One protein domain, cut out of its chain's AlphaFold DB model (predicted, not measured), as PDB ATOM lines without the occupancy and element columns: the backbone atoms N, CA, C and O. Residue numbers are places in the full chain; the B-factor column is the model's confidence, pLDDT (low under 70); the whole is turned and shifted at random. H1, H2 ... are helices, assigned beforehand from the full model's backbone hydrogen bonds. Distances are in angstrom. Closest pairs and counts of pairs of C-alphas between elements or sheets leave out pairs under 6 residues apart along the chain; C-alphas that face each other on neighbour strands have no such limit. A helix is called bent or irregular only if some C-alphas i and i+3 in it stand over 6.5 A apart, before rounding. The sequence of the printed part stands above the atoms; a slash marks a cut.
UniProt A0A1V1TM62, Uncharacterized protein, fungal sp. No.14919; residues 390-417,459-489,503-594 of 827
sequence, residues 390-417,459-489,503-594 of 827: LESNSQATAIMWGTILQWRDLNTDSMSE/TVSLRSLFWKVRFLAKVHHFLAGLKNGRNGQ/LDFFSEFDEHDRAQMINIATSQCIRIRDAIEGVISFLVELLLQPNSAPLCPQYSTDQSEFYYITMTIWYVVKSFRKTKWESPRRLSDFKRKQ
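AT A GLANCE: This is residues 390 to 417, 459 to 489 and 503 to 594 of the 827 residues of an uncharacterized protein of fungal sp. No.14919 (UniProt A0A1V1TM62). Picture one long helix, H5, as the spine of an elongated model, with H3 crossing over it at a shallow tilt and H6 packed beside the first part of H3, so that H3, H5 and H6 make a loose three-helix bundle. Short H7 packs along the last part of H5, while H1 packs across its first part and the small helices H2 and H4 lie at that end. The printed part has 151 residues with seven named helices, H1 to H7 in order, and no named strand; the class is all helix. The whole is loose, with a radius of gyration of the C-alphas of 19.3 A and spans of 59 by 32 by 28 A.

IN THESE COORDINATES: Find C-alpha 397 at (240.085, 241.322, 336.053), where H1 begins; it runs to residue 405. After a tight link comes H2, residues 408 to 411. Beyond the first cut, H3 runs from residue 462 to 487, 38.4 A long. Beyond the second, look for H4, residues 504 to 508, only just irregular, with C-alphas 505 and 508 6.7 A apart. H5 starts with C-alpha 511 at (251.913, 237.613, 318.988) and runs 48.9 A to residue 544. H6 holds residues 559 to 575, 26.3 A long, and H7 residues 583 to 589, ending with C-alpha 589 at (213.283, 267.520, 327.033).

HOW THE PARTS SIT: Start at H5, the hub, which touches four helices. With residues 518 to 532 it touches H3, at a shallow tilt of 32 degrees, opposite ways; the closest C-alphas, of His 476 and Cys 525, are 5.3 A apart. H3, H5 and H6 form an up and down bundle, each running against the one before it. H5 and H6 are a helical hairpin at a steep tilt of 43 degrees, closest at the C-alphas of Ile 536 and Ile 569, 6.1 A. H6 touches H3 the same way at 11 degrees, a shallow tilt, with C-alphas of Phe 466 and Thr 568 closest at 5.2 A. H7 touches H5 closest at Ser 583 and Ser 537, C-alphas 5.3 A apart. H1 touches H5 at a steep tilt of 46 degrees, with C-alphas of Ile 404 and Met 517 closest at 6.9 A. H1 and H2 meet only through their link; H4 is close to H5 but not clearly touching, with C-alphas of Phe 506 and Arg 514 closest at 7.3 A. In H1 and H5 every O i to N i+4 pair is within hydrogen-bond range; H3 has 19 of 22, H6 8 of 13, H4 0 of 1 with 1 of 2 O i to N i+3 pairs, H7 0 of 3 with 4 of 4, and H2 is too short for such a pair.

THE WHOLE: The two C-alphas farthest apart, of Leu 410 and Lys 593, are 59.9 A apart. Residues 418 to 458 and 490 to 502 are not printed, with C-alpha gaps of 34.6 A and 11.4 A. The link from H5 to H6, residues 545 to 558, is long. The mean pLDDT of the printed part is 76.8; look for low confidence at residues 390 to 417 and 549 to 557, among others.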
ATOM      1  N   LEU A 390     236.245 232.653 324.292       50.34
ATOM      2  CA  LEU A 390     235.897 234.057 324.034       50.34
ATOM      3  C   LEU A 390     234.813 234.640 324.957       50.34
ATOM      4  O   LEU A 390     234.749 235.859 325.089       50.34
ATOM      5  N   GLU A 391     234.002 233.816 325.625       47.81
ATOM      6  CA  GLU A 391     232.861 234.312 326.418       47.81
ATOM      7  C   GLU A 391     233.121 234.302 327.937       47.81
ATOM      8  O   GLU A 391     232.759 235.256 328.634       47.81
ATOM      9  N   SER A 392     233.834 233.296 328.461       47.81
ATOM     10  CA  SER A 392     234.035 233.098 329.907       47.81
ATOM     11  C   SER A 392     235.122 233.983 330.540       47.81
ATOM     12  O   SER A 392     235.049 234.283 331.729       47.81
ATOM     13  N   ASN A 393     236.083 234.496 329.762       51.78
ATOM     14  CA  ASN A 393     237.188 235.326 330.276       51.78
ATOM     15  C   ASN A 393     236.862 236.825 330.430       51.78
ATOM     16  O   ASN A 393     237.699 237.602 330.889       51.78
ATOM     17  N   SER A 394     235.649 237.265 330.085       51.91
ATOM     18  CA  SER A 394     235.250 238.681 330.184       51.91
ATOM     19  C   SER A 394     235.215 239.208 331.629       51.91
ATOM     20  O   SER A 394     235.325 240.419 331.873       51.91
ATOM     21  N   GLN A 395     235.109 238.308 332.613       51.00
ATOM     22  CA  GLN A 395     235.043 238.673 334.024       51.00
ATOM     23  C   GLN A 395     236.420 238.770 334.705       51.00
ATOM     24  O   GLN A 395     236.528 239.585 335.622       51.00
ATOM     25  N   ALA A 396     237.454 238.102 334.157       52.34
ATOM     26  CA  ALA A 396     238.840 237.920 334.637       52.34
ATOM     27  C   ALA A 396     239.696 239.192 334.847       52.34
ATOM     28  O   ALA A 396     240.701 239.390 334.170       52.34
ATOM     29  N   THR A 397     239.348 240.069 335.790       54.69
ATOM     30  CA  THR A 397     240.085 241.322 336.053       54.69
ATOM     31  C   THR A 397     241.418 241.137 336.795       54.69
ATOM     32  O   THR A 397     242.414 241.687 336.340       54.69
ATOM     33  N   ALA A 398     241.506 240.360 337.877       50.00
ATOM     34  CA  ALA A 398     242.749 240.255 338.657       50.00
ATOM     35  C   ALA A 398     243.873 239.523 337.895       50.00
ATOM     36  O   ALA A 398     245.034 239.930 337.932       50.00
ATOM     37  N   ILE A 399     243.511 238.474 337.151       48.56
ATOM     38  CA  ILE A 399     244.435 237.651 336.353       48.56
ATOM     39  C   ILE A 399     244.984 238.452 335.168       48.56
ATOM     40  O   ILE A 399     246.174 238.382 334.885       48.56
ATOM     41  N   MET A 400     244.142 239.287 334.547       58.91
ATOM     42  CA  MET A 400     244.534 240.221 333.487       58.91
ATOM     43  C   MET A 400     245.665 241.151 333.924       58.91
ATOM     44  O   MET A 400     246.641 241.315 333.197       58.91
ATOM     45  N   TRP A 401     245.527 241.793 335.087       56.81
ATOM     46  CA  TRP A 401     246.563 242.697 335.579       56.81
ATOM     47  C   TRP A 401     247.825 241.924 335.949       56.81
ATOM     48  O   TRP A 401     248.910 242.393 335.642       56.81
ATOM     49  N   GLY A 402     247.700 240.709 336.488       54.44
ATOM     50  CA  GLY A 402     248.832 239.795 336.653       54.44
ATOM     51  C   GLY A 402     249.605 239.581 335.347       54.44
ATOM     52  O   GLY A 402     250.791 239.879 335.299       54.44
ATOM     53  N   THR A 403     248.948 239.169 334.261       56.22
ATOM     54  CA  THR A 403     249.612 238.895 332.970       56.22
ATOM     55  C   THR A 403     250.201 240.144 332.312       56.22
ATOM     56  O   THR A 403     251.317 240.097 331.803       56.22
ATOM     57  N   ILE A 404     249.492 241.280 332.350       54.16
ATOM     58  CA  ILE A 404     249.993 242.548 331.788       54.16
ATOM     59  C   ILE A 404     251.237 243.049 332.558       54.16
ATOM     60  O   ILE A 404     252.049 243.776 331.986       54.16
ATOM     61  N   LEU A 405     251.402 242.683 333.838       54.38
ATOM     62  CA  LEU A 405     252.362 243.320 334.755       54.38
ATOM     63  C   LEU A 405     253.494 242.441 335.260       54.38
ATOM     64  O   LEU A 405     254.585 242.959 335.475       54.38
ATOM     65  N   GLN A 406     253.273 241.138 335.409       50.00
ATOM     66  CA  GLN A 406     254.268 240.183 335.898       50.00
ATOM     67  C   GLN A 406     255.545 240.172 335.034       50.00
ATOM     68  O   GLN A 406     256.603 239.787 335.517       50.00
ATOM     69  N   TRP A 407     255.476 240.650 333.785       51.12
ATOM     70  CA  TRP A 407     256.640 240.835 332.911       51.12
ATOM     71  C   TRP A 407     257.232 242.251 332.913       51.12
ATOM     72  O   TRP A 407     258.417 242.403 332.628       51.12
ATOM     73  N   ARG A 408     256.477 243.284 333.321       50.06
ATOM     74  CA  ARG A 408     257.074 244.587 333.672       50.06
ATOM     75  C   ARG A 408     258.004 244.420 334.869       50.06
ATOM     76  O   ARG A 408     259.121 244.915 334.820       50.06
ATOM     77  N   ASP A 409     257.611 243.606 335.845       46.19
ATOM     78  CA  ASP A 409     258.442 243.230 336.998       46.19
ATOM     79  C   ASP A 409     259.765 242.549 336.611       46.19
ATOM     80  O   ASP A 409     260.764 242.728 337.301       46.19
ATOM     81  N   LEU A 410     259.794 241.786 335.511       49.22
ATOM     82  CA  LEU A 410     261.011 241.113 335.038       49.22
ATOM     83  C   LEU A 410     261.991 242.069 334.339       49.22
ATOM     84  O   LEU A 410     263.177 241.760 334.260       49.22
ATOM     85  N   ASN A 411     261.509 243.231 333.885       46.78
ATOM     86  CA  ASN A 411     262.276 244.186 333.082       46.78
ATOM     87  C   ASN A 411     262.459 245.566 333.743       46.78
ATOM     88  O   ASN A 411     263.223 246.390 333.238       46.78
ATOM     89  N   THR A 412     261.779 245.854 334.858       50.00
ATOM     90  CA  THR A 412     261.942 247.100 335.620       50.00
ATOM     91  C   THR A 412     262.439 246.805 337.031       50.00
ATOM     92  O   THR A 412     261.697 246.259 337.840       50.00
ATOM     93  N   ASP A 413     263.637 247.281 337.382       46.91
ATOM     94  CA  ASP A 413     264.198 247.206 338.749       46.91
ATOM     95  C   ASP A 413     263.398 248.024 339.797       46.91
ATOM     96  O   ASP A 413     263.778 248.131 340.966       46.91
ATOM     97  N   SER A 414     262.281 248.648 339.402       44.81
ATOM     98  CA  SER A 414     261.499 249.561 340.232       44.81
ATOM     99  C   SER A 414     260.212 248.915 340.747       44.81
ATOM    100  O   SER A 414     259.144 249.020 340.146       44.81
ATOM    101  N   MET A 415     260.281 248.371 341.967       43.81
ATOM    102  CA  MET A 415     259.136 247.895 342.768       43.81
ATOM    103  C   MET A 415     257.968 248.902 342.903       43.81
ATOM    104  O   MET A 415     256.866 248.532 343.306       43.81
ATOM    105  N   SER A 416     258.191 250.191 342.617       43.75
ATOM    106  CA  SER A 416     257.177 251.247 342.766       43.75
ATOM    107  C   SER A 416     256.147 251.303 341.630       43.75
ATOM    108  O   SER A 416     255.033 251.787 341.832       43.75
ATOM    109  N   GLU A 417     256.475 250.781 340.449       50.47
ATOM    110  CA  GLU A 417     255.573 250.815 339.292       50.47
ATOM    111  C   GLU A 417     254.502 249.718 339.374       50.47
ATOM    112  O   GLU A 417     253.340 249.937 339.023       50.47
ATOM    113  N   THR A 459     223.059 254.976 350.406       65.50
ATOM    114  CA  THR A 459     223.010 256.278 349.770       65.50
ATOM    115  C   THR A 459     224.122 256.335 348.741       65.50
ATOM    116  O   THR A 459     225.290 256.054 349.018       65.50
ATOM    117  N   VAL A 460     223.756 256.684 347.515       77.75
ATOM    118  CA  VAL A 460     224.736 256.957 346.471       77.75
ATOM    119  C   VAL A 460     225.264 258.367 346.713       77.75
ATOM    120  O   VAL A 460     224.538 259.335 346.501       77.75
ATOM    121  N   SER A 461     226.519 258.497 347.154       83.44
ATOM    122  CA  SER A 461     227.187 259.806 347.170       83.44
ATOM    123  C   SER A 461     227.483 260.224 345.735       83.44
ATOM    124  O   SER A 461     228.263 259.571 345.030       83.44
ATOM    125  N   LEU A 462     226.884 261.332 345.299       87.94
ATOM    126  CA  LEU A 462     227.056 261.843 343.933       87.94
ATOM    127  C   LEU A 462     228.481 262.360 343.716       87.94
ATOM    128  O   LEU A 462     229.033 262.246 342.621       87.94
ATOM    129  N   ARG A 463     229.105 262.864 344.787       87.88
ATOM    130  CA  ARG A 463     230.522 263.229 344.808       87.88
ATOM    131  C   ARG A 463     231.402 262.011 344.547       87.88
ATOM    132  O   ARG A 463     232.266 262.065 343.677       87.88
ATOM    133  N   SER A 464     231.192 260.918 345.282       82.25
ATOM    134  CA  SER A 464     231.942 259.668 345.089       82.25
ATOM    135  C   SER A 464     231.772 259.131 343.670       82.25
ATOM    136  O   SER A 464     232.745 258.777 343.006       82.25
ATOM    137  N   LEU A 465     230.531 259.149 343.180       85.94
ATOM    138  CA  LEU A 465     230.175 258.665 341.854       85.94
ATOM    139  C   LEU A 465     230.907 259.421 340.737       85.94
ATOM    140  O   LEU A 465     231.443 258.781 339.835       85.94
ATOM    141  N   PHE A 466     231.016 260.752 340.829       91.44
ATOM    142  CA  PHE A 466     231.805 261.551 339.883       91.44
ATOM    143  C   PHE A 466     233.262 261.079 339.803       91.44
ATOM    144  O   PHE A 466     233.783 260.848 338.711       91.44
ATOM    145  N   TRP A 467     233.925 260.906 340.953       86.62
ATOM    146  CA  TRP A 467     235.333 260.497 340.991       86.62
ATOM    147  C   TRP A 467     235.537 259.080 340.448       86.62
ATOM    148  O   TRP A 467     236.490 258.851 339.702       86.62
ATOM    149  N   LYS A 468     234.605 258.161 340.729       84.44
ATOM    150  CA  LYS A 468     234.601 256.804 340.161       84.44
ATOM    151  C   LYS A 468     234.452 256.827 338.644       84.44
ATOM    152  O   LYS A 468     235.250 256.208 337.952       84.44
ATOM    153  N   VAL A 469     233.490 257.581 338.112       90.62
ATOM    154  CA  VAL A 469     233.294 257.724 336.658       90.62
ATOM    155  C   VAL A 469     234.521 258.345 335.994       90.62
ATOM    156  O   VAL A 469     234.953 257.879 334.940       90.62
ATOM    157  N   ARG A 470     235.129 259.354 336.625       91.56
ATOM    158  CA  ARG A 470     236.388 259.943 336.161       91.56
ATOM    159  C   ARG A 470     237.511 258.908 336.101       91.56
ATOM    160  O   ARG A 470     238.207 258.834 335.090       91.56
ATOM    161  N   PHE A 471     237.680 258.105 337.150       87.94
ATOM    162  CA  PHE A 471     238.657 257.018 337.176       87.94
ATOM    163  C   PHE A 471     238.393 255.999 336.058       87.94
ATOM    164  O   PHE A 471     239.281 255.730 335.251       87.94
ATOM    165  N   LEU A 472     237.154 255.511 335.950       88.62
ATOM    166  CA  LEU A 472     236.727 254.560 334.924       88.62
ATOM    167  C   LEU A 472     237.012 255.072 333.507       88.62
ATOM    168  O   LEU A 472     237.592 254.354 332.699       88.62
ATOM    169  N   ALA A 473     236.675 256.326 333.206       93.38
ATOM    170  CA  ALA A 473     236.948 256.922 331.902       93.38
ATOM    171  C   ALA A 473     238.452 256.969 331.586       93.38
ATOM    172  O   ALA A 473     238.859 256.635 330.473       93.38
ATOM    173  N   LYS A 474     239.296 257.328 332.565       90.00
ATOM    174  CA  LYS A 474     240.757 257.337 332.392       90.00
ATOM    175  C   LYS A 474     241.310 255.933 332.148       90.00
ATOM    176  O   LYS A 474     242.093 255.753 331.217       90.00
ATOM    177  N   VAL A 475     240.858 254.939 332.914       86.44
ATOM    178  CA  VAL A 475     241.234 253.531 332.704       86.44
ATOM    179  C   VAL A 475     240.771 253.044 331.333       86.44
ATOM    180  O   VAL A 475     241.546 252.419 330.616       86.44
ATOM    181  N   HIS A 476     239.554 253.389 330.912       93.12
ATOM    182  CA  HIS A 476     239.073 253.064 329.575       93.12
ATOM    183  C   HIS A 476     239.975 253.664 328.492       93.12
ATOM    184  O   HIS A 476     240.315 252.973 327.538       93.12
ATOM    185  N   HIS A 477     240.356 254.943 328.592       92.00
ATOM    186  CA  HIS A 477     241.249 255.568 327.611       92.00
ATOM    187  C   HIS A 477     242.621 254.901 327.563       92.00
ATOM    188  O   HIS A 477     243.132 254.672 326.468       92.00
ATOM    189  N   PHE A 478     243.172 254.546 328.724       87.50
ATOM    190  CA  PHE A 478     244.411 253.784 328.821       87.50
ATOM    191  C   PHE A 478     244.296 252.434 328.093       87.50
ATOM    192  O   PHE A 478     245.058 252.171 327.165       87.50
ATOM    193  N   LEU A 479     243.282 251.627 328.421       87.38
ATOM    194  CA  LEU A 479     243.054 250.310 327.811       87.38
ATOM    195  C   LEU A 479     242.736 250.398 326.309       87.38
ATOM    196  O   LEU A 479     243.229 249.600 325.514       87.38
ATOM    197  N   ALA A 480     241.963 251.400 325.882       90.12
ATOM    198  CA  ALA A 480     241.671 251.638 324.469       90.12
ATOM    199  C   ALA A 480     242.918 252.091 323.685       90.12
ATOM    200  O   ALA A 480     243.032 251.807 322.491       90.12
ATOM    201  N   GLY A 481     243.856 252.776 324.347       86.69
ATOM    202  CA  GLY A 481     245.162 253.130 323.792       86.69
ATOM    203  C   GLY A 481     245.980 251.897 323.408       86.69
ATOM    204  O   GLY A 481     246.551 251.873 322.318       86.69
ATOM    205  N   LEU A 482     245.927 250.838 324.228       82.88
ATOM    206  CA  LEU A 482     246.596 249.558 323.950       82.88
ATOM    207  C   LEU A 482     246.133 248.935 322.626       82.88
ATOM    208  O   LEU A 482     246.933 248.377 321.882       82.88
ATOM    209  N   LYS A 483     244.847 249.086 322.285       82.81
ATOM    210  CA  LYS A 483     244.281 248.580 321.026       82.81
ATOM    211  C   LYS A 483     244.728 249.387 319.805       82.81
ATOM    212  O   LYS A 483     245.031 248.811 318.762       82.81
ATOM    213  N   ASN A 484     244.732 250.716 319.912       81.12
ATOM    214  CA  ASN A 484     244.991 251.601 318.769       81.12
ATOM    215  C   ASN A 484     246.466 251.614 318.343       81.12
ATOM    216  O   ASN A 484     246.754 251.921 317.188       81.12
ATOM    217  N   GLY A 485     247.373 251.229 319.244       71.75
ATOM    218  CA  GLY A 485     248.802 251.092 318.976       71.75
ATOM    219  C   GLY A 485     249.165 250.228 317.770       71.75
ATOM    220  O   GLY A 485     250.150 250.501 317.092       71.75
ATOM    221  N   ARG A 486     248.339 249.223 317.458       66.06
ATOM    222  CA  ARG A 486     248.602 248.245 316.393       66.06
ATOM    223  C   ARG A 486     248.507 248.828 314.978       66.06
ATOM    224  O   ARG A 486     249.144 248.312 314.071       66.06
ATOM    225  N   ASN A 487     247.741 249.904 314.789       61.66
ATOM    226  CA  ASN A 487     247.440 250.442 313.456       61.66
ATOM    227  C   ASN A 487     248.321 251.646 313.068       61.66
ATOM    228  O   ASN A 487     248.129 252.220 312.001       61.66
ATOM    229  N   GLY A 488     249.240 252.073 313.944       57.72
ATOM    230  CA  GLY A 488     250.018 253.308 313.774       57.72
ATOM    231  C   GLY A 488     251.357 253.168 313.042       57.72
ATOM    232  O   GLY A 488     251.998 254.185 312.799       57.72
ATOM    233  N   GLN A 489     251.793 251.954 312.687       55.59
ATOM    234  CA  GLN A 489     253.119 251.735 312.080       55.59
ATOM    235  C   GLN A 489     253.273 252.275 310.645       55.59
ATOM    236  O   GLN A 489     254.401 252.400 310.178       55.59
ATOM    237  N   LEU A 503     254.017 251.781 323.975       60.53
ATOM    238  CA  LEU A 503     253.744 250.498 323.366       60.53
ATOM    239  C   LEU A 503     254.984 249.764 322.842       60.53
ATOM    240  O   LEU A 503     254.865 248.573 322.564       60.53
ATOM    241  N   ASP A 504     256.149 250.412 322.740       66.06
ATOM    242  CA  ASP A 504     257.409 249.728 322.399       66.06
ATOM    243  C   ASP A 504     257.741 248.659 323.448       66.06
ATOM    244  O   ASP A 504     258.327 247.634 323.129       66.06
ATOM    245  N   PHE A 505     257.252 248.824 324.681       64.00
ATOM    246  CA  PHE A 505     257.322 247.795 325.716       64.00
ATOM    247  C   PHE A 505     256.633 246.477 325.308       64.00
ATOM    248  O   PHE A 505     257.034 245.405 325.751       64.00
ATOM    249  N   PHE A 506     255.613 246.515 324.440       64.94
ATOM    250  CA  PHE A 506     254.904 245.302 324.022       64.94
ATOM    251  C   PHE A 506     255.587 244.554 322.873       64.94
ATOM    252  O   PHE A 506     255.105 243.487 322.484       64.94
ATOM    253  N   SER A 507     256.683 245.065 322.299       70.38
ATOM    254  CA  SER A 507     257.354 244.374 321.190       70.38
ATOM    255  C   SER A 507     257.954 243.029 321.609       70.38
ATOM    256  O   SER A 507     258.035 242.132 320.773       70.38
ATOM    257  N   GLU A 508     258.306 242.882 322.890       72.81
ATOM    258  CA  GLU A 508     258.944 241.688 323.469       72.81
ATOM    259  C   GLU A 508     257.996 240.497 323.660       72.81
ATOM    260  O   GLU A 508     258.449 239.361 323.753       72.81
ATOM    261  N   PHE A 509     256.686 240.739 323.679       69.44
ATOM    262  CA  PHE A 509     255.689 239.679 323.806       69.44
ATOM    263  C   PHE A 509     255.546 238.922 322.489       69.44
ATOM    264  O   PHE A 509     255.642 239.509 321.402       69.44
ATOM    265  N   ASP A 510     255.243 237.629 322.569       83.44
ATOM    266  CA  ASP A 510     254.822 236.907 321.380       83.44
ATOM    267  C   ASP A 510     253.476 237.457 320.855       83.44
ATOM    268  O   ASP A 510     252.763 238.244 321.493       83.44
ATOM    269  N   GLU A 511     253.150 237.131 319.607       82.25
ATOM    270  CA  GLU A 511     251.913 237.613 318.988       82.25
ATOM    271  C   GLU A 511     250.650 237.114 319.710       82.25
ATOM    272  O   GLU A 511     249.629 237.812 319.713       82.25
ATOM    273  N   HIS A 512     250.723 235.948 320.353       79.62
ATOM    274  CA  HIS A 512     249.607 235.320 321.040       79.62
ATOM    275  C   HIS A 512     249.270 236.046 322.347       79.62
ATOM    276  O   HIS A 512     248.119 236.451 322.534       79.62
ATOM    277  N   ASP A 513     250.261 236.302 323.196       74.50
ATOM    278  CA  ASP A 513     250.106 237.032 324.455       74.50
ATOM    279  C   ASP A 513     249.583 238.447 324.209       74.50
ATOM    280  O   ASP A 513     248.623 238.891 324.847       74.50
ATOM    281  N   ARG A 514     250.119 239.135 323.191       77.75
ATOM    282  CA  ARG A 514     249.586 240.440 322.766       77.75
ATOM    283  C   ARG A 514     248.122 240.358 322.365       77.75
ATOM    284  O   ARG A 514     247.334 241.226 322.747       77.75
ATOM    285  N   ALA A 515     247.746 239.350 321.580       82.31
ATOM    286  CA  ALA A 515     246.362 239.175 321.158       82.31
ATOM    287  C   ALA A 515     245.440 238.934 322.362       82.31
ATOM    288  O   ALA A 515     244.374 239.552 322.440       82.31
ATOM    289  N   GLN A 516     245.862 238.115 323.329       77.94
ATOM    290  CA  GLN A 516     245.117 237.908 324.569       77.94
ATOM    291  C   GLN A 516     244.962 239.211 325.361       77.94
ATOM    292  O   GLN A 516     243.839 239.587 325.698       77.94
ATOM    293  N   MET A 517     246.046 239.955 325.589       75.19
ATOM    294  CA  MET A 517     246.008 241.229 326.318       75.19
ATOM    295  C   MET A 517     245.065 242.242 325.659       75.19
ATOM    296  O   MET A 517     244.284 242.900 326.347       75.19
ATOM    297  N   ILE A 518     245.077 242.335 324.326       82.88
ATOM    298  CA  ILE A 518     244.175 243.215 323.568       82.88
ATOM    299  C   ILE A 518     242.715 242.764 323.697       82.88
ATOM    300  O   ILE A 518     241.828 243.608 323.874       82.88
ATOM    301  N   ASN A 519     242.443 241.460 323.615       82.44
ATOM    302  CA  ASN A 519     241.092 240.911 323.767       82.44
ATOM    303  C   ASN A 519     240.532 241.205 325.159       82.44
ATOM    304  O   ASN A 519     239.383 241.642 325.306       82.44
ATOM    305  N   ILE A 520     241.364 241.040 326.181       78.31
ATOM    306  CA  ILE A 520     240.976 241.318 327.554       78.31
ATOM    307  C   ILE A 520     240.767 242.829 327.757       78.31
ATOM    308  O   ILE A 520     239.712 243.234 328.250       78.31
ATOM    309  N   ALA A 521     241.701 243.677 327.315       83.69
ATOM    310  CA  ALA A 521     241.558 245.133 327.390       83.69
ATOM    311  C   ALA A 521     240.280 245.613 326.679       83.69
ATOM    312  O   ALA A 521     239.559 246.466 327.195       83.69
ATOM    313  N   THR A 522     239.949 245.009 325.533       87.44
ATOM    314  CA  THR A 522     238.704 245.279 324.799       87.44
ATOM    315  C   THR A 522     237.472 244.909 325.624       87.44
ATOM    316  O   THR A 522     236.539 245.709 325.718       87.44
ATOM    317  N   SER A 523     237.480 243.739 326.263       83.81
ATOM    318  CA  SER A 523     236.386 243.280 327.128       83.81
ATOM    319  C   SER A 523     236.186 244.204 328.333       83.81
ATOM    320  O   SER A 523     235.057 244.560 328.671       83.81
ATOM    321  N   GLN A 524     237.275 244.683 328.939       83.12
ATOM    322  CA  GLN A 524     237.205 245.654 330.034       83.12
ATOM    323  C   GLN A 524     236.717 247.027 329.577       83.12
ATOM    324  O   GLN A 524     235.904 247.637 330.265       83.12
ATOM    325  N   CYS A 525     237.140 247.512 328.406       90.38
ATOM    326  CA  CYS A 525     236.590 248.741 327.834       90.38
ATOM    327  C   CYS A 525     235.065 248.656 327.679       90.38
ATOM    328  O   CYS A 525     234.373 249.623 327.998       90.38
ATOM    329  N   ILE A 526     234.538 247.505 327.244       88.88
ATOM    330  CA  ILE A 526     233.090 247.266 327.151       88.88
ATOM    331  C   ILE A 526     232.449 247.347 328.541       88.88
ATOM    332  O   ILE A 526     231.584 248.194 328.747       88.88
ATOM    333  N   ARG A 527     232.942 246.576 329.521       85.62
ATOM    334  CA  ARG A 527     232.426 246.591 330.904       85.62
ATOM    335  C   ARG A 527     232.430 247.986 331.526       85.62
ATOM    336  O   ARG A 527     231.448 248.400 332.134       85.62
ATOM    337  N   ILE A 528     233.529 248.722 331.363       89.81
ATOM    338  CA  ILE A 528     233.665 250.088 331.869       89.81
ATOM    339  C   ILE A 528     232.635 251.009 331.216       89.81
ATOM    340  O   ILE A 528     231.989 251.796 331.905       89.81
ATOM    341  N   ARG A 529     232.486 250.934 329.892       91.88
ATOM    342  CA  ARG A 529     231.528 251.760 329.157       91.88
ATOM    343  C   ARG A 529     230.099 251.463 329.600       91.88
ATOM    344  O   ARG A 529     229.349 252.405 329.826       91.88
ATOM    345  N   ASP A 530     229.749 250.193 329.754       87.19
ATOM    346  CA  ASP A 530     228.404 249.775 330.147       87.19
ATOM    347  C   ASP A 530     228.096 250.217 331.594       87.19
ATOM    348  O   ASP A 530     227.019 250.745 331.870       87.19
ATOM    349  N   ALA A 531     229.080 250.137 332.500       86.94
ATOM    350  CA  ALA A 531     228.977 250.698 333.848       86.94
ATOM    351  C   ALA A 531     228.787 252.228 333.831       86.94
ATOM    352  O   ALA A 531     227.924 252.755 334.534       86.94
ATOM    353  N   ILE A 532     229.553 252.951 333.006       92.50
ATOM    354  CA  ILE A 532     229.400 254.403 332.833       92.50
ATOM    355  C   ILE A 532     228.010 254.744 332.267       92.50
ATOM    356  O   ILE A 532     227.381 255.676 332.764       92.50
ATOM    357  N   GLU A 533     227.503 254.002 331.277       90.88
ATOM    358  CA  GLU A 533     226.155 254.199 330.717       90.88
ATOM    359  C   GLU A 533     225.078 254.019 331.793       90.88
ATOM    360  O   GLU A 533     224.182 254.859 331.900       90.88
ATOM    361  N   GLY A 534     225.196 252.986 332.635       87.44
ATOM    362  CA  GLY A 534     224.301 252.772 333.775       87.44
ATOM    363  C   GLY A 534     224.263 253.981 334.713       87.44
ATOM    364  O   GLY A 534     223.187 254.506 335.012       87.44
ATOM    365  N   VAL A 535     225.440 254.504 335.080       89.81
ATOM    366  CA  VAL A 535     225.558 255.705 335.921       89.81
ATOM    367  C   VAL A 535     224.932 256.925 335.260       89.81
ATOM    368  O   VAL A 535     224.182 257.658 335.903       89.81
ATOM    369  N   ILE A 536     225.234 257.171 333.985       92.88
ATOM    370  CA  ILE A 536     224.695 258.324 333.260       92.88
ATOM    371  C   ILE A 536     223.176 258.237 333.153       92.88
ATOM    372  O   ILE A 536     222.501 259.239 333.384       92.88
ATOM    373  N   SER A 537     222.637 257.054 332.870       88.62
ATOM    374  CA  SER A 537     221.194 256.810 332.839       88.62
ATOM    375  C   SER A 537     220.549 257.149 334.179       88.62
ATOM    376  O   SER A 537     219.620 257.955 334.227       88.62
ATOM    377  N   PHE A 538     221.105 256.624 335.275       89.31
ATOM    378  CA  PHE A 538     220.654 256.923 336.633       89.31
ATOM    379  C   PHE A 538     220.694 258.424 336.944       89.31
ATOM    380  O   PHE A 538     219.736 258.975 337.480       89.31
ATOM    381  N   LEU A 539     221.783 259.111 336.592       91.38
ATOM    382  CA  LEU A 539     221.942 260.543 336.839       91.38
ATOM    383  C   LEU A 539     220.968 261.396 336.015       91.38
ATOM    384  O   LEU A 539     220.439 262.388 336.522       91.38
ATOM    385  N   VAL A 540     220.711 261.019 334.763       90.50
ATOM    386  CA  VAL A 540     219.713 261.672 333.905       90.50
ATOM    387  C   VAL A 540     218.308 261.475 334.475       90.50
ATOM    388  O   VAL A 540     217.545 262.437 334.557       90.50
ATOM    389  N   GLU A 541     217.973 260.269 334.929       87.56
ATOM    390  CA  GLU A 541     216.692 259.992 335.586       87.56
ATOM    391  C   GLU A 541     216.546 260.748 336.902       87.56
ATOM    392  O   GLU A 541     215.492 261.327 337.154       87.56
ATOM    393  N   LEU A 542     217.616 260.850 337.691       87.44
ATOM    394  CA  LEU A 542     217.634 261.633 338.922       87.44
ATOM    395  C   LEU A 542     217.382 263.131 338.666       87.44
ATOM    396  O   LEU A 542     216.735 263.785 339.485       87.44
ATOM    397  N   LEU A 543     217.853 263.678 337.537       87.62
ATOM    398  CA  LEU A 543     217.555 265.059 337.127       87.62
ATOM    399  C   LEU A 543     216.117 265.233 336.633       87.62
ATOM    400  O   LEU A 543     215.491 266.246 336.936       87.62
ATOM    401  N   LEU A 544     215.610 264.282 335.846       86.38
ATOM    402  CA  LEU A 544     214.280 264.369 335.235       86.38
ATOM    403  C   LEU A 544     213.156 264.051 336.229       86.38
ATOM    404  O   LEU A 544     212.070 264.620 336.130       86.38
ATOM    405  N   GLN A 545     213.403 263.130 337.161       85.75
ATOM    406  CA  GLN A 545     212.420 262.577 338.088       85.75
ATOM    407  C   GLN A 545     213.043 262.338 339.482       85.75
ATOM    408  O   GLN A 545     213.213 261.201 339.926       85.75
ATOM    409  N   PRO A 546     213.344 263.402 340.246       79.00
ATOM    410  CA  PRO A 546     214.071 263.296 341.515       79.00
ATOM    411  C   PRO A 546     213.366 262.463 342.603       79.00
ATOM    412  O   PRO A 546     213.989 262.118 343.606       79.00
ATOM    413  N   ASN A 547     212.075 262.157 342.438       80.06
ATOM    414  CA  ASN A 547     211.277 261.404 343.409       80.06
ATOM    415  C   ASN A 547     211.055 259.930 343.036       80.06
ATOM    416  O   ASN A 547     210.540 259.194 343.871       80.06
ATOM    417  N   SER A 548     211.413 259.491 341.822       74.94
ATOM    418  CA  SER A 548     211.176 258.108 341.374       74.94
ATOM    419  C   SER A 548     212.402 257.198 341.486       74.94
ATOM    420  O   SER A 548     212.250 255.981 341.453       74.94
ATOM    421  N   ALA A 549     213.605 257.754 341.656       69.69
ATOM    422  CA  ALA A 549     214.829 256.962 341.729       69.69
ATOM    423  C   ALA A 549     214.910 256.160 343.053       69.69
ATOM    424  O   ALA A 549     214.969 256.766 344.126       69.69
ATOM    425  N   PRO A 550     214.984 254.814 343.023       62.62
ATOM    426  CA  PRO A 550     215.027 253.982 344.234       62.62
ATOM    427  C   PRO A 550     216.317 254.165 345.050       62.62
ATOM    428  O   PRO A 550     216.325 253.942 346.257       62.62
ATOM    429  N   LEU A 551     217.394 254.628 344.405       68.62
ATOM    430  CA  LEU A 551     218.693 254.939 345.015       68.62
ATOM    431  C   LEU A 551     218.898 256.445 345.227       68.62
ATOM    432  O   LEU A 551     220.024 256.943 345.178       68.62
ATOM    433  N   CYS A 552     217.810 257.197 345.407       67.94
ATOM    434  CA  CYS A 552     217.916 258.632 345.611       67.94
ATOM    435  C   CYS A 552     218.800 258.913 346.839       67.94
ATOM    436  O   CYS A 552     218.556 258.309 347.891       67.94
ATOM    437  N   PRO A 553     219.798 259.817 346.747       68.88
ATOM    438  CA  PRO A 553     220.556 260.229 347.917       68.88
ATOM    439  C   PRO A 553     219.552 260.637 348.999       68.88
ATOM    440  O   PRO A 553     218.683 261.489 348.755       68.88
ATOM    441  N   GLN A 554     219.618 260.000 350.174       66.56
ATOM    442  CA  GLN A 554     218.921 260.544 351.340       66.56
ATOM    443  C   GLN A 554     219.421 261.973 351.500       66.56
ATOM    444  O   GLN A 554     220.582 262.216 351.191       66.56
ATOM    445  N   TYR A 555     218.545 262.899 351.899       64.62
ATOM    446  CA  TYR A 555     218.879 264.313 352.065       64.62
ATOM    447  C   TYR A 555     220.129 264.453 352.939       64.62
ATOM    448  O   TYR A 555     220.038 264.509 354.165       64.62
ATOM    449  N   SER A 556     221.299 264.455 352.303       62.59
ATOM    450  CA  SER A 556     222.558 264.624 352.986       62.59
ATOM    451  C   SER A 556     222.575 266.065 353.464       62.59
ATOM    452  O   SER A 556     222.002 266.972 352.849       62.59
ATOM    453  N   THR A 557     223.215 266.292 354.603       62.84
ATOM    454  CA  THR A 557     223.443 267.652 355.093       62.84
ATOM    455  C   THR A 557     224.244 268.481 354.083       62.84
ATOM    456  O   THR A 557     224.148 269.704 354.093       62.84
ATOM    457  N   ASP A 558     224.994 267.828 353.186       76.88
ATOM    458  CA  ASP A 558     225.750 268.472 352.118       76.88
ATOM    459  C   ASP A 558     224.985 268.461 350.783       76.88
ATOM    460  O   ASP A 558     225.224 267.648 349.889       76.88
ATOM    461  N   GLN A 559     224.087 269.433 350.603       83.81
ATOM    462  CA  GLN A 559     223.360 269.594 349.340       83.81
ATOM    463  C   GLN A 559     224.274 269.940 348.142       83.81
ATOM    464  O   GLN A 559     223.805 269.980 347.002       83.81
ATOM    465  N   SER A 560     225.572 270.199 348.354       88.88
ATOM    466  CA  SER A 560     226.502 270.502 347.260       88.88
ATOM    467  C   SER A 560     226.782 269.303 346.356       88.88
ATOM    468  O   SER A 560     227.220 269.483 345.218       88.88
ATOM    469  N   GLU A 561     226.455 268.090 346.809       88.62
ATOM    470  CA  GLU A 561     226.581 266.864 346.024       88.62
ATOM    471  C   GLU A 561     225.821 266.919 344.688       88.62
ATOM    472  O   GLU A 561     226.288 266.375 343.687       88.62
ATOM    473  N   PHE A 562     224.702 267.648 344.617       91.06
ATOM    474  CA  PHE A 562     223.914 267.776 343.387       91.06
ATOM    475  C   PHE A 562     224.656 268.494 342.249       91.06
ATOM    476  O   PHE A 562     224.349 268.253 341.078       91.06
ATOM    477  N   TYR A 563     225.670 269.317 342.547       93.56
ATOM    478  CA  TYR A 563     226.492 269.941 341.504       93.56
ATOM    479  C   TYR A 563     227.295 268.908 340.701       93.56
ATOM    480  O   TYR A 563     227.520 269.112 339.506       93.56
ATOM    481  N   TYR A 564     227.654 267.771 341.311       94.19
ATOM    482  CA  TYR A 564     228.416 266.713 340.648       94.19
ATOM    483  C   TYR A 564     227.624 265.984 339.559       94.19
ATOM    484  O   TYR A 564     228.234 265.365 338.690       94.19
ATOM    485  N   ILE A 565     226.289 266.069 339.546       94.00
ATOM    486  CA  ILE A 565     225.467 265.369 338.549       94.00
ATOM    487  C   ILE A 565     225.793 265.856 337.135       94.00
ATOM    488  O   ILE A 565     226.200 265.072 336.278       94.00
ATOM    489  N   THR A 566     225.653 267.161 336.884       94.69
ATOM    490  CA  THR A 566     225.902 267.714 335.543       94.69
ATOM    491  C   THR A 566     227.381 267.663 335.184       94.69
ATOM    492  O   THR A 566     227.701 267.435 334.020       94.69
ATOM    493  N   MET A 567     228.270 267.796 336.178       96.56
ATOM    494  CA  MET A 567     229.709 267.596 335.996       96.56
ATOM    495  C   MET A 567     230.011 266.182 335.495       96.56
ATOM    496  O   MET A 567     230.762 266.033 334.539       96.56
ATOM    497  N   THR A 568     229.405 265.151 336.093       96.31
ATOM    498  CA  THR A 568     229.608 263.747 335.695       96.31
ATOM    499  C   THR A 568     229.099 263.495 334.281       96.31
ATOM    500  O   THR A 568     229.824 262.937 333.459       96.31
ATOM    501  N   ILE A 569     227.883 263.960 333.967       96.31
ATOM    502  CA  ILE A 569     227.287 263.808 332.631       96.31
ATOM    503  C   ILE A 569     228.168 264.472 331.570       96.31
ATOM    504  O   ILE A 569     228.506 263.848 330.563       96.31
ATOM    505  N   TRP A 570     228.582 265.719 331.800       97.12
ATOM    506  CA  TRP A 570     229.447 266.427 330.863       97.12
ATOM    507  C   TRP A 570     230.829 265.781 330.740       97.12
ATOM    508  O   TRP A 570     231.320 265.625 329.623       97.12
ATOM    509  N   TYR A 571     231.429 265.348 331.852       97.31
ATOM    510  CA  TYR A 571     232.721 264.663 331.843       97.31
ATOM    511  C   TYR A 571     232.697 263.440 330.923       97.31
ATOM    512  O   TYR A 571     233.587 263.279 330.092       97.31
ATOM    513  N   VAL A 572     231.653 262.609 331.004       96.44
ATOM    514  CA  VAL A 572     231.501 261.434 330.129       96.44
ATOM    515  C   VAL A 572     231.319 261.844 328.669       96.44
ATOM    516  O   VAL A 572     232.039 261.348 327.802       96.44
ATOM    517  N   VAL A 573     230.425 262.792 328.376       96.00
ATOM    518  CA  VAL A 573     230.208 263.282 327.001       96.00
ATOM    519  C   VAL A 573     231.505 263.831 326.393       96.00
ATOM    520  O   VAL A 573     231.809 263.566 325.226       96.00
ATOM    521  N   LYS A 574     232.290 264.579 327.176       95.69
ATOM    522  CA  LYS A 574     233.560 265.156 326.729       95.69
ATOM    523  C   LYS A 574     234.637 264.092 326.546       95.69
ATOM    524  O   LYS A 574     235.335 264.147 325.537       95.69
ATOM    525  N   SER A 575     234.787 263.159 327.482       95.31
ATOM    526  CA  SER A 575     235.807 262.101 327.419       95.31
ATOM    527  C   SER A 575     235.540 261.146 326.251       95.31
ATOM    528  O   SER A 575     236.447 260.771 325.511       95.31
ATOM    529  N   PHE A 576     234.272 260.848 325.970       94.75
ATOM    530  CA  PHE A 576     233.865 259.897 324.938       94.75
ATOM    531  C   PHE A 576     233.241 260.576 323.711       94.75
ATOM    532  O   PHE A 576     232.168 260.185 323.257       94.75
ATOM    533  N   ARG A 577     233.933 261.568 323.122       92.38
ATOM    534  CA  ARG A 577     233.416 262.387 321.993       92.38
ATOM    535  C   ARG A 577     232.917 261.582 320.786       92.38
ATOM    536  O   ARG A 577     232.077 262.073 320.039       92.38
ATOM    537  N   LYS A 578     233.484 260.393 320.557       91.31
ATOM    538  CA  LYS A 578     233.139 259.506 319.431       91.31
ATOM    539  C   LYS A 578     231.945 258.594 319.734       91.31
ATOM    540  O   LYS A 578     231.348 258.053 318.808       91.31
ATOM    541  N   THR A 579     231.602 258.421 321.007       90.50
ATOM    542  CA  THR A 579     230.522 257.538 321.445       90.50
ATOM    543  C   THR A 579     229.204 258.302 321.432       90.50
ATOM    544  O   THR A 579     229.094 259.402 321.971       90.50
ATOM    545  N   LYS A 580     228.183 257.711 320.811       89.44
ATOM    546  CA  LYS A 580     226.811 258.212 320.888       89.44
ATOM    547  C   LYS A 580     226.174 257.645 322.154       89.44
ATOM    548  O   LYS A 580     225.872 256.462 322.198       89.44
ATOM    549  N   TRP A 581     226.005 258.493 323.157       86.81
ATOM    550  CA  TRP A 581     225.292 258.159 324.388       86.81
ATOM    551  C   TRP A 581     223.801 258.429 324.177       86.81
ATOM    552  O   TRP A 581     223.431 259.562 323.852       86.81
ATOM    553  N   GLU A 582     222.947 257.418 324.330       85.69
ATOM    554  CA  GLU A 582     221.496 257.590 324.158       85.69
ATOM    555  C   GLU A 582     220.865 258.248 325.392       85.69
ATOM    556  O   GLU A 582     220.023 259.138 325.260       85.69
ATOM    557  N   SER A 583     221.335 257.918 326.597       80.38
ATOM    558  CA  SER A 583     220.752 258.428 327.842       80.38
ATOM    559  C   SER A 583     220.818 259.952 327.992       80.38
ATOM    560  O   SER A 583     219.780 260.557 328.276       80.38
ATOM    561  N   PRO A 584     221.948 260.639 327.716       80.12
ATOM    562  CA  PRO A 584     221.994 262.099 327.728       80.12
ATOM    563  C   PRO A 584     221.033 262.760 326.739       80.12
ATOM    564  O   PRO A 584     220.607 263.881 326.993       80.12
ATOM    565  N   ARG A 585     220.646 262.106 325.634       79.50
ATOM    566  CA  ARG A 585     219.715 262.706 324.658       79.50
ATOM    567  C   ARG A 585     218.323 262.927 325.234       79.50
ATOM    568  O   ARG A 585     217.633 263.841 324.788       79.50
ATOM    569  N   ARG A 586     217.939 262.171 326.267       83.88
ATOM    570  CA  ARG A 586     216.701 262.407 327.032       83.88
ATOM    571  C   ARG A 586     216.701 263.777 327.726       83.88
ATOM    572  O   ARG A 586     215.638 264.296 328.044       83.88
ATOM    573  N   LEU A 587     217.868 264.403 327.917       83.19
ATOM    574  CA  LEU A 587     217.967 265.774 328.429       83.19
ATOM    575  C   LEU A 587     217.528 266.839 327.411       83.19
ATOM    576  O   LEU A 587     217.391 268.001 327.785       83.19
ATOM    577  N   SER A 588     217.253 266.480 326.154       81.81
ATOM    578  CA  SER A 588     216.667 267.419 325.187       81.81
ATOM    579  C   SER A 588     215.290 267.931 325.633       81.81
ATOM    580  O   SER A 588     214.953 269.084 325.370       81.81
ATOM    581  N   ASP A 589     214.558 267.135 326.419       77.56
ATOM    582  CA  ASP A 589     213.283 267.520 327.033       77.56
ATOM    583  C   ASP A 589     213.447 268.284 328.359       77.56
ATOM    584  O   ASP A 589     212.455 268.718 328.953       77.56
ATOM    585  N   PHE A 590     214.684 268.476 328.838       79.75
ATOM    586  CA  PHE A 590     214.970 269.074 330.142       79.75
ATOM    587  C   PHE A 590     214.652 270.577 330.162       79.75
ATOM    588  O   PHE A 590     215.432 271.438 329.721       79.75
ATOM    589  N   LYS A 591     213.480 270.909 330.712       77.88
ATOM    590  CA  LYS A 591     212.957 272.276 330.806       77.88
ATOM    591  C   LYS A 591     213.641 273.051 331.927       77.88
ATOM    592  O   LYS A 591     213.902 272.533 333.005       77.88
ATOM    593  N   ARG A 592     213.816 274.365 331.747       70.44
ATOM    594  CA  ARG A 592     214.381 275.250 332.790       70.44
ATOM    595  C   ARG A 592     213.628 275.192 334.129       70.44
ATOM    596  O   ARG A 592     214.258 275.290 335.177       70.44
ATOM    597  N   LYS A 593     212.301 275.012 334.090       72.00
ATOM    598  CA  LYS A 593     211.465 274.832 335.291       72.00
ATOM    599  C   LYS A 593     211.852 273.577 336.084       72.00
ATOM    600  O   LYS A 593     211.897 273.633 337.302       72.00
ATOM    601  N   GLN A 594     212.266 272.510 335.400       71.75
ATOM    602  CA  GLN A 594     212.729 271.284 336.052       71.75
ATOM    603  C   GLN A 594     214.051 271.483 336.790       71.75
ATOM    604  O   GLN A 594     214.279 270.802 337.771       71.75
TER     605      GLN A 594